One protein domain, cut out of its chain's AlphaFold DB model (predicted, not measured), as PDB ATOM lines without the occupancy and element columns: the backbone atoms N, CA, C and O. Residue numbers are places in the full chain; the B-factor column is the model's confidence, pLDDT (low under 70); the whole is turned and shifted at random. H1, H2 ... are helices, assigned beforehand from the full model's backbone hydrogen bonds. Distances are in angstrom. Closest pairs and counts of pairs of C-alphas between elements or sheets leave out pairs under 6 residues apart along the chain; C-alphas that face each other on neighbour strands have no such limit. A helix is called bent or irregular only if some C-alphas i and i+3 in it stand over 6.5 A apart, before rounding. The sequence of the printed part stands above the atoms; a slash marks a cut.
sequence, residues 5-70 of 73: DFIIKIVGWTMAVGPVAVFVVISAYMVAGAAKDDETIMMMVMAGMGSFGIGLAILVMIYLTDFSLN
ATOM      1  N   ASP A   5     272.158 176.238 284.097       88.50
ATOM      2  CA  ASP A   5     273.292 175.936 284.975       88.50
ATOM      3  C   ASP A   5     272.871 175.644 286.418       88.50
ATOM      4  O   ASP A   5     273.436 174.772 287.084       88.50
ATOM      5  N   PHE A   6     271.861 176.354 286.920       89.56
ATOM      6  CA  PHE A   6     271.348 176.136 288.267       89.56
ATOM      7  C   PHE A   6     270.599 174.802 288.364       89.56
ATOM      8  O   PHE A   6     270.773 174.061 289.333       89.56
ATOM      9  N   ILE A   7     269.827 174.456 287.330       90.62
ATOM     10  CA  ILE A   7     269.116 173.175 287.249       90.62
ATOM     11  C   ILE A   7     270.119 172.016 287.220       90.62
ATOM     12  O   ILE A   7     269.976 171.067 287.990       90.62
ATOM     13  N   ILE A   8     271.170 172.111 286.400       90.19
ATOM     14  CA  ILE A   8     272.213 171.077 286.305       90.19
ATOM     15  C   ILE A   8     272.916 170.882 287.654       90.19
ATOM     16  O   ILE A   8     273.121 169.743 288.076       90.19
ATOM     17  N   LYS A   9     273.229 171.967 288.373       82.81
ATOM     18  CA  LYS A   9     273.834 171.885 289.712       82.81
ATOM     19  C   LYS A   9     272.930 171.174 290.716       82.81
ATOM     20  O   LYS A   9     273.413 170.313 291.449       82.81
ATOM     21  N   ILE A  10     271.636 171.491 290.738       89.12
ATOM     22  CA  ILE A  10     270.676 170.812 291.620       89.12
ATOM     23  C   ILE A  10     270.593 169.324 291.283       89.12
ATOM     24  O   ILE A  10     270.653 168.490 292.188       89.12
ATOM     25  N   VAL A  11     270.487 168.977 290.000       89.50
ATOM     26  CA  VAL A  11     270.424 167.575 289.564       89.50
ATOM     27  C   VAL A  11     271.700 166.833 289.963       89.50
ATOM     28  O   VAL A  11     271.611 165.743 290.524       89.50
ATOM     29  N   GLY A  12     272.873 167.443 289.765       83.44
ATOM     30  CA  GLY A  12     274.159 166.881 290.182       83.44
ATOM     31  C   GLY A  12     274.221 166.606 291.687       83.44
ATOM     32  O   GLY A  12     274.547 165.494 292.098       83.44
ATOM     33  N   TRP A  13     273.815 167.574 292.513       84.25
ATOM     34  CA  TRP A  13     273.742 167.390 293.967       84.25
ATOM     35  C   TRP A  13     272.730 166.323 294.380       84.25
ATOM     36  O   TRP A  13     273.000 165.540 295.286       84.25
ATOM     37  N   THR A  14     271.589 166.241 293.698       86.44
ATOM     38  CA  THR A  14     270.567 165.224 293.979       86.44
ATOM     39  C   THR A  14     271.083 163.821 293.660       86.44
ATOM     40  O   THR A  14     270.850 162.893 294.430       86.44
ATOM     41  N   MET A  15     271.835 163.660 292.569       85.88
ATOM     42  CA  MET A  15     272.448 162.379 292.197       85.88
ATOM     43  C   MET A  15     273.615 161.989 293.114       85.88
ATOM     44  O   MET A  15     273.861 160.802 293.305       85.88
ATOM     45  N   ALA A  16     274.302 162.964 293.716       82.69
ATOM     46  CA  ALA A  16     275.363 162.718 294.690       82.69
ATOM     47  C   ALA A  16     274.818 162.384 296.093       82.69
ATOM     48  O   ALA A  16     275.250 161.423 296.725       82.69
ATOM     49  N   VAL A  17     273.851 163.165 296.585       85.69
ATOM     50  CA  VAL A  17     273.309 163.045 297.952       85.69
ATOM     51  C   VAL A  17     272.200 161.999 298.034       85.69
ATOM     52  O   VAL A  17     272.057 161.339 299.062       85.69
ATOM     53  N   GLY A  18     271.430 161.812 296.962       88.75
ATOM     54  CA  GLY A  18     270.284 160.902 296.913       88.75
ATOM     55  C   GLY A  18     270.616 159.477 297.365       88.75
ATOM     56  O   GLY A  18     269.974 158.996 298.297       88.75
ATOM     57  N   PRO A  19     271.638 158.810 296.794       85.38
ATOM     58  CA  PRO A  19     272.027 157.464 297.213       85.38
ATOM     59  C   PRO A  19     272.402 157.375 298.698       85.38
ATOM     60  O   PRO A  19     272.006 156.428 299.376       85.38
ATOM     61  N   VAL A  20     273.109 158.380 299.224       86.31
ATOM     62  CA  VAL A  20     273.495 158.437 300.643       86.31
ATOM     63  C   VAL A  20     272.262 158.601 301.530       86.31
ATOM     64  O   VAL A  20     272.121 157.892 302.524       86.31
ATOM     65  N   ALA A  21     271.336 159.485 301.158       87.12
ATOM     66  CA  ALA A  21     270.090 159.687 301.890       87.12
ATOM     67  C   ALA A  21     269.220 158.419 301.899       87.12
ATOM     68  O   ALA A  21     268.729 158.020 302.954       87.12
ATOM     69  N   VAL A  22     269.078 157.747 300.750       89.81
ATOM     70  CA  VAL A  22     268.353 156.470 300.640       89.81
ATOM     71  C   VAL A  22     268.997 155.406 301.524       89.81
ATOM     72  O   VAL A  22     268.286 154.731 302.268       89.81
ATOM     73  N   PHE A  23     270.328 155.290 301.503       87.12
ATOM     74  CA  PHE A  23     271.052 154.365 302.371       87.12
ATOM     75  C   PHE A  23     270.760 154.637 303.851       87.12
ATOM     76  O   PHE A  23     270.348 153.727 304.563       87.12
ATOM     77  N   VAL A  24     270.890 155.890 304.300       87.19
ATOM     78  CA  VAL A  24     270.640 156.278 305.700       87.19
ATOM     79  C   VAL A  24     269.211 155.938 306.126       87.19
ATOM     80  O   VAL A  24     269.009 155.385 307.208       87.19
ATOM     81  N   VAL A  25     268.221 156.222 305.275       91.44
ATOM     82  CA  VAL A  25     266.814 155.910 305.551       91.44
ATOM     83  C   VAL A  25     266.603 154.400 305.662       91.44
ATOM     84  O   VAL A  25     266.025 153.939 306.646       91.44
ATOM     85  N   ILE A  26     267.100 153.616 304.701       89.25
ATOM     86  CA  ILE A  26     266.975 152.151 304.724       89.25
ATOM     87  C   ILE A  26     267.662 151.576 305.965       89.25
ATOM     88  O   ILE A  26     267.057 150.771 306.670       89.25
ATOM     89  N   SER A  27     268.882 152.014 306.277       86.19
ATOM     90  CA  SER A  27     269.604 151.578 307.473       86.19
ATOM     91  C   SER A  27     268.828 151.881 308.755       86.19
ATOM     92  O   SER A  27     268.734 151.012 309.618       86.19
ATOM     93  N   ALA A  28     268.208 153.058 308.872       87.12
ATOM     94  CA  ALA A  28     267.382 153.399 310.029       87.12
ATOM     95  C   ALA A  28     266.175 152.453 310.181       87.12
ATOM     96  O   ALA A  28     265.911 151.967 311.284       87.12
ATOM     97  N   TYR A  29     265.480 152.136 309.082       89.31
ATOM     98  CA  TYR A  29     264.386 151.158 309.096       89.31
ATOM     99  C   TYR A  29     264.870 149.745 309.435       89.31
ATOM    100  O   TYR A  29     264.211 149.046 310.205       89.31
ATOM    101  N   MET A  30     266.026 149.332 308.908       85.62
ATOM    102  CA  MET A  30     266.612 148.024 309.201       85.62
ATOM    103  C   MET A  30     267.007 147.894 310.667       85.62
ATOM    104  O   MET A  30     266.708 146.869 311.261       85.62
ATOM    105  N   VAL A  31     267.616 148.914 311.276       84.69
ATOM    106  CA  VAL A  31     267.952 148.893 312.710       84.69
ATOM    107  C   VAL A  31     266.682 148.845 313.562       84.69
ATOM    108  O   VAL A  31     266.596 148.039 314.485       84.69
ATOM    109  N   ALA A  32     265.663 149.645 313.231       83.56
ATOM    110  CA  ALA A  32     264.393 149.654 313.960       83.56
ATOM    111  C   ALA A  32     263.611 148.329 313.847       83.56
ATOM    112  O   ALA A  32     262.860 147.982 314.763       83.56
ATOM    113  N   GLY A  33     263.763 147.615 312.728       81.62
ATOM    114  CA  GLY A  33     263.204 146.280 312.511       81.62
ATOM    115  C   GLY A  33     264.032 145.180 313.177       81.62
ATOM    116  O   GLY A  33     263.513 144.444 314.005       81.62
ATOM    117  N   ALA A  34     265.334 145.117 312.889       76.06
ATOM    118  CA  ALA A  34     266.249 144.090 313.390       76.06
ATOM    119  C   ALA A  34     266.371 144.082 314.918       76.06
ATOM    120  O   ALA A  34     266.511 143.013 315.507       76.06
ATOM    121  N   ALA A  35     266.241 145.244 315.572       68.12
ATOM    122  CA  ALA A  35     266.197 145.338 317.032       68.12
ATOM    123  C   ALA A  35     265.027 144.561 317.666       68.12
ATOM    124  O   ALA A  35     265.037 144.335 318.875       68.12
ATOM    125  N   LYS A  36     264.011 144.186 316.880       75.00
ATOM    126  CA  LYS A  36     262.836 143.443 317.350       75.00
ATOM    127  C   LYS A  36     262.925 141.937 317.105       75.00
ATOM    128  O   LYS A  36     262.199 141.210 317.773       75.00
ATOM    129  N   ASP A  37     263.784 141.494 316.186       73.12
ATOM    130  CA  ASP A  37     263.779 140.114 315.692       73.12
ATOM    131  C   ASP A  37     264.904 139.249 316.297       73.12
ATOM    132  O   ASP A  37     264.608 138.173 316.811       73.12
ATOM    133  N   ASP A  38     266.180 139.682 316.268       82.94
ATOM    134  CA  ASP A  38     267.327 138.886 316.763       82.94
ATOM    135  C   ASP A  38     268.598 139.747 316.974       82.94
ATOM    136  O   ASP A  38     268.980 140.545 316.108       82.94
ATOM    137  N   GLU A  39     269.305 139.554 318.095       85.44
ATOM    138  CA  GLU A  39     270.566 140.255 318.412       85.44
ATOM    139  C   GLU A  39     271.670 140.009 317.371       85.44
ATOM    140  O   GLU A  39     272.463 140.902 317.061       85.44
ATOM    141  N   THR A  40     271.703 138.821 316.772       85.81
ATOM    142  CA  THR A  40     272.656 138.430 315.729       85.81
ATOM    143  C   THR A  40     272.429 139.231 314.452       85.81
ATOM    144  O   THR A  40     273.382 139.735 313.855       85.81
ATOM    145  N   ILE A  41     271.167 139.395 314.045       84.25
ATOM    146  CA  ILE A  41     270.806 140.193 312.867       84.25
ATOM    147  C   ILE A  41     271.154 141.659 313.125       84.25
ATOM    148  O   ILE A  41     271.745 142.311 312.260       84.25
ATOM    149  N   MET A  42     270.881 142.165 314.330       86.56
ATOM    150  CA  MET A  42     271.276 143.520 314.710       86.56
ATOM    151  C   MET A  42     272.799 143.716 314.642       86.56
ATOM    152  O   MET A  42     273.252 144.713 314.079       86.56
ATOM    153  N   MET A  43     273.603 142.758 315.114       87.56
ATOM    154  CA  MET A  43     275.065 142.818 314.975       87.56
ATOM    155  C   MET A  43     275.518 142.851 313.509       87.56
ATOM    156  O   MET A  43     276.408 143.636 313.173       87.56
ATOM    157  N   MET A  44     274.899 142.064 312.622       86.81
ATOM    158  CA  MET A  44     275.224 142.087 311.187       86.81
ATOM    159  C   MET A  44     274.889 143.436 310.539       86.81
ATOM    160  O   MET A  44     275.696 143.971 309.776       86.81
ATOM    161  N   VAL A  45     273.731 144.017 310.869       85.81
ATOM    162  CA  VAL A  45     273.325 145.344 310.373       85.81
ATOM    163  C   VAL A  45     274.293 146.422 310.860       85.81
ATOM    164  O   VAL A  45     274.772 147.225 310.057       85.81
ATOM    165  N   MET A  46     274.654 146.402 312.144       87.69
ATOM    166  CA  MET A  46     275.601 147.358 312.723       87.69
ATOM    167  C   MET A  46     277.008 147.220 312.121       87.69
ATOM    168  O   MET A  46     277.655 148.230 311.844       87.69
ATOM    169  N   ALA A  47     277.470 145.997 311.846       89.25
ATOM    170  CA  ALA A  47     278.744 145.754 311.165       89.25
ATOM    171  C   ALA A  47     278.736 146.274 309.715       89.25
ATOM    172  O   ALA A  47     279.692 146.923 309.273       89.25
ATOM    173  N   GLY A  48     277.638 146.053 308.985       86.75
ATOM    174  CA  GLY A  48     277.444 146.591 307.636       86.75
ATOM    175  C   GLY A  48     277.452 148.122 307.620       86.75
ATOM    176  O   GLY A  48     278.193 148.731 306.848       86.75
ATOM    177  N   MET A  49     276.713 148.755 308.532       87.00
ATOM    178  CA  MET A  49     276.709 150.213 308.689       87.00
ATOM    179  C   MET A  49     278.086 150.764 309.075       87.00
ATOM    180  O   MET A  49     278.503 151.794 308.545       87.00
ATOM    181  N   GLY A  50     278.808 150.074 309.958       89.44
ATOM    182  CA  GLY A  50     280.158 150.454 310.369       89.44
ATOM    183  C   GLY A  50     281.148 150.435 309.204       89.44
ATOM    184  O   GLY A  50     281.857 151.418 308.985       89.44
ATOM    185  N   SER A  51     281.163 149.358 308.412       90.62
ATOM    186  CA  SER A  51     282.055 149.257 307.246       90.62
ATOM    187  C   SER A  51     281.731 150.298 306.170       90.62
ATOM    188  O   SER A  51     282.649 150.923 305.632       90.62
ATOM    189  N   PHE A  52     280.445 150.571 305.924       87.50
ATOM    190  CA  PHE A  52     280.024 151.662 305.045       87.50
ATOM    191  C   PHE A  52     280.485 153.031 305.565       87.50
ATOM    192  O   PHE A  52     281.046 153.821 304.806       87.50
ATOM    193  N   GLY A  53     280.306 153.302 306.862       87.81
ATOM    194  CA  GLY A  53     280.737 154.553 307.489       87.81
ATOM    195  C   GLY A  53     282.245 154.790 307.372       87.81
ATOM    196  O   GLY A  53     282.667 155.900 307.051       87.81
ATOM    197  N   ILE A  54     283.057 153.742 307.550       91.00
ATOM    198  CA  ILE A  54     284.513 153.807 307.349       91.00
ATOM    199  C   ILE A  54     284.843 154.124 305.885       91.00
ATOM    200  O   ILE A  54     285.651 155.015 305.622       91.00
ATOM    201  N   GLY A  55     284.199 153.447 304.931       86.69
ATOM    202  CA  GLY A  55     284.390 153.719 303.503       86.69
ATOM    203  C   GLY A  55     284.046 155.163 303.128       86.69
ATOM    204  O   GLY A  55     284.808 155.815 302.414       86.69
ATOM    205  N   LEU A  56     282.945 155.692 303.667       85.50
ATOM    206  CA  LEU A  56     282.511 157.071 303.443       85.50
ATOM    207  C   LEU A  56     283.485 158.083 304.065       85.50
ATOM    208  O   LEU A  56     283.824 159.077 303.425       85.50
ATOM    209  N   ALA A  57     284.002 157.807 305.265       87.00
ATOM    210  CA  ALA A  57     285.022 158.636 305.904       87.00
ATOM    211  C   ALA A  57     286.323 158.685 305.086       87.00
ATOM    212  O   ALA A  57     286.872 159.767 304.885       87.00
ATOM    213  N   ILE A  58     286.786 157.543 304.563       87.88
ATOM    214  CA  ILE A  58     287.968 157.479 303.689       87.88
ATOM    215  C   ILE A  58     287.732 158.276 302.403       87.88
ATOM    216  O   ILE A  58     288.596 159.052 302.002       87.88
ATOM    217  N   LEU A  59     286.559 158.139 301.781       83.62
ATOM    218  CA  LEU A  59     286.179 158.907 300.591       83.62
ATOM    219  C   LEU A  59     286.240 160.418 300.838       83.62
ATOM    220  O   LEU A  59     286.834 161.148 300.047       83.62
ATOM    221  N   VAL A  60     285.683 160.880 301.961       84.44
ATOM    222  CA  VAL A  60     285.744 162.293 302.359       84.44
ATOM    223  C   VAL A  60     287.185 162.725 302.627       84.44
ATOM    224  O   VAL A  60     287.590 163.789 302.167       84.44
ATOM    225  N   MET A  61     287.987 161.910 303.320       83.25
ATOM    226  CA  MET A  61     289.397 162.220 303.575       83.25
ATOM    227  C   MET A  61     290.205 162.340 302.284       83.25
ATOM    228  O   MET A  61     290.975 163.288 302.154       83.25
ATOM    229  N   ILE A  62     290.024 161.423 301.329       84.62
ATOM    230  CA  ILE A  62     290.687 161.488 300.021       84.62
ATOM    231  C   ILE A  62     290.265 162.766 299.303       84.62
ATOM    232  O   ILE A  62     291.129 163.509 298.855       84.62
ATOM    233  N   TYR A  63     288.966 163.067 299.267       80.88
ATOM    234  CA  TYR A  63     288.460 164.270 298.611       80.88
ATOM    235  C   TYR A  63     289.039 165.556 299.221       80.88
ATOM    236  O   TYR A  63     289.505 166.431 298.498       80.88
ATOM    237  N   LEU A  64     289.074 165.658 300.553       77.81
ATOM    238  CA  LEU A  64     289.654 166.808 301.253       77.81
ATOM    239  C   LEU A  64     291.173 166.902 301.072       77.81
ATOM    240  O   LEU A  64     291.713 168.001 300.959       77.81
ATOM    241  N   THR A  65     291.864 165.763 301.048       79.88
ATOM    242  CA  THR A  65     293.319 165.712 300.863       79.88
ATOM    243  C   THR A  65     293.698 166.108 299.439       79.88
ATOM    244  O   THR A  65     294.625 166.893 299.259       79.88
ATOM    245  N   ASP A  66     292.957 165.638 298.438       72.38
ATOM    246  CA  ASP A  66     293.174 165.990 297.031       72.38
ATOM    247  C   ASP A  66     292.833 167.468 296.774       72.38
ATOM    248  O   ASP A  66     293.610 168.191 296.151       72.38
ATOM    249  N   PHE A  67     291.752 167.974 297.382       63.19
ATOM    250  CA  PHE A  67     291.417 169.404 297.377       63.19
ATOM    251  C   PHE A  67     292.513 170.273 298.025       63.19
ATOM    252  O   PHE A  67     292.803 171.371 297.553       63.19
ATOM    253  N   SER A  68     293.148 169.781 299.094       60.66
ATOM    254  CA  SER A  68     294.239 170.471 299.797       60.66
ATOM    255  C   SER A  68     295.562 170.455 299.015       60.66
ATOM    256  O   SER A  68     296.297 171.444 299.014       60.66
ATOM    257  N   LEU A  69     295.876 169.348 298.331       60.09
ATOM    258  CA  LEU A  69     297.148 169.154 297.626       60.09
ATOM    259  C   LEU A  69     297.131 169.644 296.171       60.09
ATOM    260  O   LEU A  69     298.197 169.949 295.630       60.09
ATOM    261  N   ASN A  70     295.963 169.753 295.533       52.25
ATOM    262  CA  ASN A  70     295.839 170.218 294.153       52.25
ATOM    263  C   ASN A  70     294.644 171.182 293.972       52.25
ATOM    264  O   ASN A  70     293.624 170.813 293.390       52.25
TER     265      ASN A  70
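Overview. This is residues 5 to 70 of the 73 residues of an uncharacterized protein of Candidatus Uhrbacteria bacterium (UniProt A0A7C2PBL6). Two long helices, joined by a tight link, make an open V: they meet near the link and spread apart toward the two ends of the printed part. H1, the longest by residues, bends on its way, and its first arm sticks out free, as does the last part of H2. The 66 printed residues hold H1 then H2 and no named strand, all helix. The whole is flat, spanning 47 by 30 by 9 A, and only just loose, close to extended, with a radius of gyration of the C-alphas of 16.1 A.

Along the chain. H1, residues 5 to 37, was assigned as one helix by its hydrogen bonds but is bent: C-alphas 16 and 19 are 6.7 A apart. Arm H1a, residues 5 to 16, begins at C-alpha 5 (273.292, 175.936, 284.975); arm H1b, residues 19 to 37, is 26.7 A long. H2, residues 39 to 69, is 44.4 A long and ends at C-alpha 69 (297.148, 169.154, 297.626).

Arrangement. H1a and H1b stand at a shallow tilt of 29 degrees. H1b and H2 form a helical hairpin, opposite ways at a shallow tilt of 22 degrees. They touch through residues 27 to 35 and 41 to 49 alone; their closest C-alphas, of Ala 34 and Met 42, are 5.2 A apart. H1a and H2 are apart. Every O i to N i+4 pair is within hydrogen-bond range in H1a and H2, and 13 of 15 in H1b.

Size, cuts and confidence. The farthest C-alphas, of Asp 5 and Asp 38, are 49.2 A apart. Residues 5 to 19 and 57 to 70 stand free. The printed part has no cut; pLDDT is under 70 at residue 35 and residues 67 to 70.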